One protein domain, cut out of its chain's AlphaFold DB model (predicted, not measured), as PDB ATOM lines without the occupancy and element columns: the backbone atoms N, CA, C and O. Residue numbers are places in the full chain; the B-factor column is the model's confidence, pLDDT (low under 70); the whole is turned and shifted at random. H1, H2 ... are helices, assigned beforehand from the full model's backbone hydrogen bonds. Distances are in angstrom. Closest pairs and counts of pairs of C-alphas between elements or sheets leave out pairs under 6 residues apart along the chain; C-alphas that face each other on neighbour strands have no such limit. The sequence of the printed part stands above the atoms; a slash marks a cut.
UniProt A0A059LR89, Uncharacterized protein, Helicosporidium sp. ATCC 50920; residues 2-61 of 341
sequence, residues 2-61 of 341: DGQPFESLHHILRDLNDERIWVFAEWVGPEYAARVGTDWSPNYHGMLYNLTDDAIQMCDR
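What this domain is: This is residues 2 to 61 of the 341 residues of an uncharacterized protein of Helicosporidium sp. ATCC 50920 (UniProt A0A059LR89). There is little regular structure here: a short helix, H1, and a longer one, H2, lie on either side of a long looping link, residues 17 to 43, which runs back between them so that the chain traces a loose Z. Residues 2 to 8 and 14 to 19 stick out. The printed part has 60 residues and two named helices, H1 then H2, with no named strand; the class is all helix, with only 23 residues in named elements. It is loose, with a radius of gyration of the C-alphas of 14.0 A and spans of 38 by 32 by 19 A.

Where its parts are: H1, residues 9 to 16, begins at C-alpha 9 (116.274, 118.307, 146.775). H2, residues 44 to 58, measures 21.5 A and ends at C-alpha 58 (106.341, 136.723, 144.549).

How they stand to each other: H1 and H2 are apart. In both, every O i to N i+4 pair is within hydrogen-bond range. Residues 35 to 36 pair with 39 to 40, antiparallel.

The domain as a whole: The C-alphas farthest apart, Gly 37 and Arg 61, are 41.1 A apart. The printed part has no cut; H1 to H2 is a long link. Residues 2 to 12, 24 to 29 and 31 have pLDDT under 70.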
ATOM      1  N   ASP A   2     123.557 110.157 157.660       27.59
ATOM      2  CA  ASP A   2     124.333 108.997 157.186       27.59
ATOM      3  C   ASP A   2     125.438 109.336 156.165       27.59
ATOM      4  O   ASP A   2     126.044 108.438 155.577       27.59
ATOM      5  N   GLY A   3     125.719 110.625 155.953       30.00
ATOM      6  CA  GLY A   3     126.743 111.092 155.021       30.00
ATOM      7  C   GLY A   3     126.428 110.790 153.554       30.00
ATOM      8  O   GLY A   3     127.267 111.065 152.696       30.00
ATOM      9  N   GLN A   4     125.243 110.246 153.252       32.81
ATOM     10  CA  GLN A   4     124.764 110.186 151.883       32.81
ATOM     11  C   GLN A   4     124.437 111.619 151.444       32.81
ATOM     12  O   GLN A   4     123.896 112.393 152.241       32.81
ATOM     13  N   PRO A   5     124.766 112.019 150.202       42.44
ATOM     14  CA  PRO A   5     124.156 113.215 149.648       42.44
ATOM     15  C   PRO A   5     122.646 113.034 149.796       42.44
ATOM     16  O   PRO A   5     122.133 111.971 149.435       42.44
ATOM     17  N   PHE A   6     121.962 114.029 150.373       46.94
ATOM     18  CA  PHE A   6     120.502 114.066 150.383       46.94
ATOM     19  C   PHE A   6     120.009 113.595 149.014       46.94
ATOM     20  O   PHE A   6     120.610 113.962 147.992       46.94
ATOM     21  N   GLU A   7     118.942 112.787 148.972       50.28
ATOM     22  CA  GLU A   7     118.191 112.657 147.725       50.28
ATOM     23  C   GLU A   7     118.063 114.065 147.160       50.28
ATOM     24  O   GLU A   7     117.694 114.978 147.904       50.28
ATOM     25  N   SER A   8     118.516 114.256 145.913       62.53
ATOM     26  CA  SER A   8     118.559 115.570 145.272       62.53
ATOM     27  C   SER A   8     117.308 116.332 145.691       62.53
ATOM     28  O   SER A   8     116.225 115.791 145.495       62.53
ATOM     29  N   LEU A   9     117.426 117.517 146.307       65.44
ATOM     30  CA  LEU A   9     116.274 118.307 146.775       65.44
ATOM     31  C   LEU A   9     115.158 118.345 145.710       65.44
ATOM     32  O   LEU A   9     113.976 118.309 146.021       65.44
ATOM     33  N   HIS A  10     115.557 118.296 144.438       63.91
ATOM     34  CA  HIS A  10     114.722 118.020 143.275       63.91
ATOM     35  C   HIS A  10     113.757 116.823 143.408       63.91
ATOM     36  O   HIS A  10     112.573 116.991 143.151       63.91
ATOM     37  N   HIS A  11     114.226 115.625 143.761       67.75
ATOM     38  CA  HIS A  11     113.393 114.441 143.966       67.75
ATOM     39  C   HIS A  11     112.441 114.627 145.141       67.75
ATOM     40  O   HIS A  11     111.251 114.421 144.955       67.75
ATOM     41  N   ILE A  12     112.926 115.116 146.287       69.94
ATOM     42  CA  ILE A  12     112.076 115.366 147.462       69.94
ATOM     43  C   ILE A  12     110.944 116.338 147.099       69.94
ATOM     44  O   ILE A  12     109.774 116.051 147.336       69.94
ATOM     45  N   LEU A  13     111.268 117.470 146.468       74.00
ATOM     46  CA  LEU A  13     110.274 118.474 146.085       74.00
ATOM     47  C   LEU A  13     109.330 117.991 144.979       74.00
ATOM     48  O   LEU A  13     108.135 118.280 145.021       74.00
ATOM     49  N   ARG A  14     109.841 117.234 144.001       72.25
ATOM     50  CA  ARG A  14     109.017 116.626 142.949       72.25
ATOM     51  C   ARG A  14     108.046 115.604 143.531       72.25
ATOM     52  O   ARG A  14     106.891 115.579 143.123       72.25
ATOM     53  N   ASP A  15     108.508 114.783 144.463       78.62
ATOM     54  CA  ASP A  15     107.709 113.726 145.073       78.62
ATOM     55  C   ASP A  15     106.667 114.312 146.045       78.62
ATOM     56  O   ASP A  15     105.559 113.784 146.136       78.62
ATOM     57  N   LEU A  16     106.962 115.454 146.688       83.00
ATOM     58  CA  LEU A  16     105.972 116.254 147.426       83.00
ATOM     59  C   LEU A  16     104.875 116.823 146.512       83.00
ATOM     60  O   LEU A  16     103.734 116.953 146.955       83.00
ATOM     61  N   ASN A  17     105.208 117.151 145.254       80.25
ATOM     62  CA  ASN A  17     104.295 117.696 144.241       80.25
ATOM     63  C   ASN A  17     103.418 118.851 144.774       80.25
ATOM     64  O   ASN A  17     102.203 118.889 144.567       80.25
ATOM     65  N   ASP A  18     104.044 119.780 145.497       77.62
ATOM     66  CA  ASP A  18     103.374 120.902 146.147       77.62
ATOM     67  C   ASP A  18     103.648 122.206 145.388       77.62
ATOM     68  O   ASP A  18     104.750 122.751 145.420       77.62
ATOM     69  N   GLU A  19     102.622 122.728 144.715       78.62
ATOM     70  CA  GLU A  19     102.693 123.957 143.910       78.62
ATOM     71  C   GLU A  19     103.021 125.225 144.720       78.62
ATOM     72  O   GLU A  19     103.334 126.272 144.147       78.62
ATOM     73  N   ARG A  20     102.968 125.136 146.055       75.00
ATOM     74  CA  ARG A  20     103.345 126.218 146.972       75.00
ATOM     75  C   ARG A  20     104.860 126.325 147.161       75.00
ATOM     76  O   ARG A  20     105.310 127.308 147.747       75.00
ATOM     77  N   ILE A  21     105.639 125.338 146.712       77.31
ATOM     78  CA  ILE A  21     107.095 125.310 146.877       77.31
ATOM     79  C   ILE A  21     107.782 125.790 145.600       77.31
ATOM     80  O   ILE A  21     107.616 125.205 144.530       77.31
ATOM     81  N   TRP A  22     108.615 126.822 145.726       72.12
ATOM     82  CA  TRP A  22     109.430 127.376 144.640       72.12
ATOM     83  C   TRP A  22     110.915 127.356 145.023       72.12
ATOM     84  O   TRP A  22     111.251 127.484 146.200       72.12
ATOM     85  N   VAL A  23     111.812 127.223 144.040       71.88
ATOM     86  CA  VAL A  23     113.270 127.167 144.264       71.88
ATOM     87  C   VAL A  23     114.001 128.112 143.315       71.88
ATOM     88  O   VAL A  23     113.668 128.188 142.135       71.88
ATOM     89  N   PHE A  24     115.008 128.818 143.842       64.94
ATOM     90  CA  PHE A  24     115.615 129.979 143.179       64.94
ATOM     91  C   PHE A  24     117.152 129.943 143.009       64.94
ATOM     92  O   PHE A  24     117.654 130.723 142.208       64.94
ATOM     93  N   ALA A  25     117.916 129.092 143.716       61.12
ATOM     94  CA  ALA A  25     119.391 129.213 143.777       61.12
ATOM     95  C   ALA A  25     120.174 127.976 143.296       61.12
ATOM     96  O   ALA A  25     120.895 128.046 142.304       61.12
ATOM     97  N   GLU A  26     120.026 126.819 143.955       54.91
ATOM     98  CA  GLU A  26     120.870 125.636 143.674       54.91
ATOM     99  C   GLU A  26     120.598 124.972 142.311       54.91
ATOM    100  O   GLU A  26     121.278 124.028 141.918       54.91
ATOM    101  N   TRP A  27     119.605 125.460 141.568       56.19
ATOM    102  CA  TRP A  27     119.198 124.912 140.275       56.19
ATOM    103  C   TRP A  27     119.804 125.647 139.074       56.19
ATOM    104  O   TRP A  27     119.598 125.211 137.943       56.19
ATOM    105  N   VAL A  28     120.509 126.763 139.294       54.94
ATOM    106  CA  VAL A  28     120.763 127.740 138.222       54.94
ATOM    107  C   VAL A  28     122.178 127.641 137.628       54.94
ATOM    108  O   VAL A  28     122.304 127.730 136.409       54.94
ATOM    109  N   GLY A  29     123.228 127.367 138.422       62.53
ATOM    110  CA  GLY A  29     124.594 127.224 137.887       62.53
ATOM    111  C   GLY A  29     125.741 127.242 138.916       62.53
ATOM    112  O   GLY A  29     125.513 127.498 140.100       62.53
ATOM    113  N   PRO A  30     126.995 126.960 138.497       70.94
ATOM    114  CA  PRO A  30     128.183 126.964 139.363       70.94
ATOM    115  C   PRO A  30     128.524 128.337 139.969       70.94
ATOM    116  O   PRO A  30     129.240 128.408 140.965       70.94
ATOM    117  N   GLU A  31     128.010 129.430 139.414       68.62
ATOM    118  CA  GLU A  31     128.105 130.783 139.967       68.62
ATOM    119  C   GLU A  31     127.362 130.945 141.306       68.62
ATOM    120  O   GLU A  31     127.674 131.854 142.072       68.62
ATOM    121  N   TYR A  32     126.453 130.018 141.626       71.94
ATOM    122  CA  TYR A  32     125.766 129.915 142.915       71.94
ATOM    123  C   TYR A  32     126.488 128.971 143.889       71.94
ATOM    124  O   TYR A  32     125.930 128.615 144.925       71.94
ATOM    125  N   ALA A  33     127.717 128.536 143.585       78.81
ATOM    126  CA  ALA A  33     128.469 127.664 144.476       78.81
ATOM    127  C   ALA A  33     128.706 128.338 145.836       78.81
ATOM    128  O   ALA A  33     129.324 129.400 145.936       78.81
ATOM    129  N   ALA A  34     128.262 127.663 146.896       79.31
ATOM    130  CA  ALA A  34     128.439 128.094 148.276       79.31
ATOM    131  C   ALA A  34     129.910 128.305 148.656       79.31
ATOM    132  O   ALA A  34     130.224 129.201 149.440       79.31
ATOM    133  N   ARG A  35     130.823 127.494 148.110       80.81
ATOM    134  CA  ARG A  35     132.237 127.491 148.496       80.81
ATOM    135  C   ARG A  35     133.190 127.560 147.311       80.81
ATOM    136  O   ARG A  35     132.943 126.959 146.269       80.81
ATOM    137  N   VAL A  36     134.315 128.239 147.523       80.31
ATOM    138  CA  VAL A  36     135.493 128.234 146.648       80.31
ATOM    139  C   VAL A  36     136.653 127.671 147.466       80.31
ATOM    140  O   VAL A  36     137.216 128.348 148.321       80.31
ATOM    141  N   GLY A  37     136.981 126.396 147.249       85.25
ATOM    142  CA  GLY A  37     137.879 125.665 148.146       85.25
ATOM    143  C   GLY A  37     137.205 125.383 149.492       85.25
ATOM    144  O   GLY A  37     136.116 124.812 149.530       85.25
ATOM    145  N   THR A  38     137.849 125.763 150.597       77.06
ATOM    146  CA  THR A  38     137.301 125.610 151.958       77.06
ATOM    147  C   THR A  38     136.410 126.770 152.385       77.06
ATOM    148  O   THR A  38     135.599 126.601 153.299       77.06
ATOM    149  N   ASP A  39     136.535 127.910 151.707       77.06
ATOM    150  CA  ASP A  39     135.936 129.176 152.111       77.06
ATOM    151  C   ASP A  39     134.595 129.411 151.423       77.06
ATOM    152  O   ASP A  39     134.337 128.911 150.326       77.06
ATOM    153  N   TRP A  40     133.737 130.206 152.061       79.50
ATOM    154  CA  TRP A  40     132.511 130.688 151.433       79.50
ATOM    155  C   TRP A  40     132.835 131.547 150.213       79.50
ATOM    156  O   TRP A  40     133.730 132.393 150.259       79.50
ATOM    157  N   SER A  41     132.078 131.361 149.131       83.38
ATOM    158  CA  SER A  41     132.223 132.185 147.936       83.38
ATOM    159  C   SER A  41     131.998 133.665 148.289       83.38
ATOM    160  O   SER A  41     131.013 133.998 148.971       83.38
ATOM    161  N   PRO A  42     132.890 134.580 147.857       79.31
ATOM    162  CA  PRO A  42     132.683 136.007 148.039       79.31
ATOM    163  C   PRO A  42     131.323 136.412 147.458       79.31
ATOM    164  O   PRO A  42     131.023 136.121 146.304       79.31
ATOM    165  N   ASN A  43     130.510 137.108 148.254       82.31
ATOM    166  CA  ASN A  43     129.138 137.537 147.935       82.31
ATOM    167  C   ASN A  43     128.035 136.470 148.020       82.31
ATOM    168  O   ASN A  43     126.875 136.844 147.863       82.31
ATOM    169  N   TYR A  44     128.334 135.205 148.341       83.81
ATOM    170  CA  TYR A  44     127.314 134.145 148.413       83.81
ATOM    171  C   TYR A  44     126.120 134.522 149.303       83.81
ATOM    172  O   TYR A  44     124.977 134.514 148.858       83.81
ATOM    173  N   HIS A  45     126.388 134.959 150.535       85.00
ATOM    174  CA  HIS A  45     125.339 135.384 151.466       85.00
ATOM    175  C   HIS A  45     124.531 136.579 150.936       85.00
ATOM    176  O   HIS A  45     123.313 136.595 151.056       85.00
ATOM    177  N   GLY A  46     125.187 137.566 150.314       86.88
ATOM    178  CA  GLY A  46     124.493 138.722 149.735       86.88
ATOM    179  C   GLY A  46     123.574 138.328 148.577       86.88
ATOM    180  O   GLY A  46     122.445 138.796 148.492       86.88
ATOM    181  N   MET A  47     124.031 137.410 147.724       86.56
ATOM    182  CA  MET A  47     123.220 136.830 146.655       86.56
ATOM    183  C   MET A  47     122.002 136.080 147.212       86.56
ATOM    184  O   MET A  47     120.900 136.303 146.721       86.56
ATOM    185  N   LEU A  48     122.168 135.247 148.248       86.56
ATOM    186  CA  LEU A  48     121.041 134.551 148.881       86.56
ATOM    187  C   LEU A  48     120.010 135.525 149.456       86.56
ATOM    188  O   LEU A  48     118.815 135.316 149.280       86.56
ATOM    189  N   TYR A  49     120.448 136.611 150.093       90.06
ATOM    190  CA  TYR A  49     119.520 137.620 150.601       90.06
ATOM    191  C   TYR A  49     118.769 138.362 149.491       90.06
ATOM    192  O   TYR A  49     117.573 138.602 149.641       90.06
ATOM    193  N   ASN A  50     119.413 138.651 148.357       88.62
ATOM    194  CA  ASN A  50     118.719 139.211 147.194       88.62
ATOM    195  C   ASN A  50     117.663 138.237 146.642       88.62
ATOM    196  O   ASN A  50     116.539 138.644 146.367       88.62
ATOM    197  N   LEU A  51     117.991 136.944 146.534       87.25
ATOM    198  CA  LEU A  51     117.032 135.924 146.090       87.25
ATOM    199  C   LEU A  51     115.868 135.759 147.075       87.25
ATOM    200  O   LEU A  51     114.729 135.556 146.660       87.25
ATOM    201  N   THR A  52     116.134 135.878 148.376       90.44
ATOM    202  CA  THR A  52     115.095 135.917 149.411       90.44
ATOM    203  C   THR A  52     114.154 137.099 149.201       90.44
ATOM    204  O   THR A  52     112.938 136.926 149.276       90.44
ATOM    205  N   ASP A  53     114.678 138.288 148.896       92.06
ATOM    206  CA  ASP A  53     113.839 139.450 148.596       92.06
ATOM    207  C   ASP A  53     112.979 139.223 147.352       92.06
ATOM    208  O   ASP A  53     111.774 139.473 147.402       92.06
ATOM    209  N   ASP A  54     113.553 138.683 146.273       89.50
ATOM    210  CA  ASP A  54     112.808 138.328 145.060       89.50
ATOM    211  C   ASP A  54     111.679 137.331 145.368       89.50
ATOM    212  O   ASP A  54     110.546 137.503 144.910       89.50
ATOM    213  N   ALA A  55     111.936 136.325 146.209       89.56
ATOM    214  CA  ALA A  55     110.920 135.366 146.636       89.56
ATOM    215  C   ALA A  55     109.783 136.035 147.435       89.56
ATOM    216  O   ALA A  55     108.607 135.744 147.200       89.56
ATOM    217  N   ILE A  56     110.098 136.985 148.324       91.19
ATOM    218  CA  ILE A  56     109.101 137.746 149.101       91.19
ATOM    219  C   ILE A  56     108.175 138.565 148.184       91.19
ATOM    220  O   ILE A  56     106.967 138.684 148.451       91.19
ATOM    221  N   GLN A  57     108.721 139.117 147.093       89.44
ATOM    222  CA  GLN A  57     107.946 139.860 146.091       89.44
ATOM    223  C   GLN A  57     106.917 138.971 145.383       89.44
ATOM    224  O   GLN A  57     105.833 139.446 145.037       89.44
ATOM    225  N   MET A  58     107.223 137.684 145.214       88.25
ATOM    226  CA  MET A  58     106.341 136.723 144.549       88.25
ATOM    227  C   MET A  58     105.215 136.197 145.456       88.25
ATOM    228  O   MET A  58     104.250 135.615 144.957       88.25
ATOM    229  N   CYS A  59     105.286 136.405 146.775       86.56
ATOM    230  CA  CYS A  59     104.211 136.007 147.686       86.56
ATOM    231  C   CYS A  59     102.888 136.747 147.384       86.56
ATOM    232  O   CYS A  59     102.877 137.938 147.059       86.56
ATOM    233  N   ASP A  60     101.750 136.070 147.588       89.31
ATOM    234  CA  ASP A  60     100.413 136.668 147.441       89.31
ATOM    235  C   ASP A  60     100.292 137.926 148.324       89.31
ATOM    236  O   ASP A  60     100.704 137.931 149.487       89.31
ATOM    237  N   ARG A  61      99.685 138.994 147.791       89.00
ATOM    238  CA  ARG A  61      99.419 140.244 148.524       89.00
ATOM    239  C   ARG A  61      98.580 140.047 149.789       89.00
ATOM    240  O   ARG A  61      98.656 140.882 150.683       89.00
TER     241      ARG A  61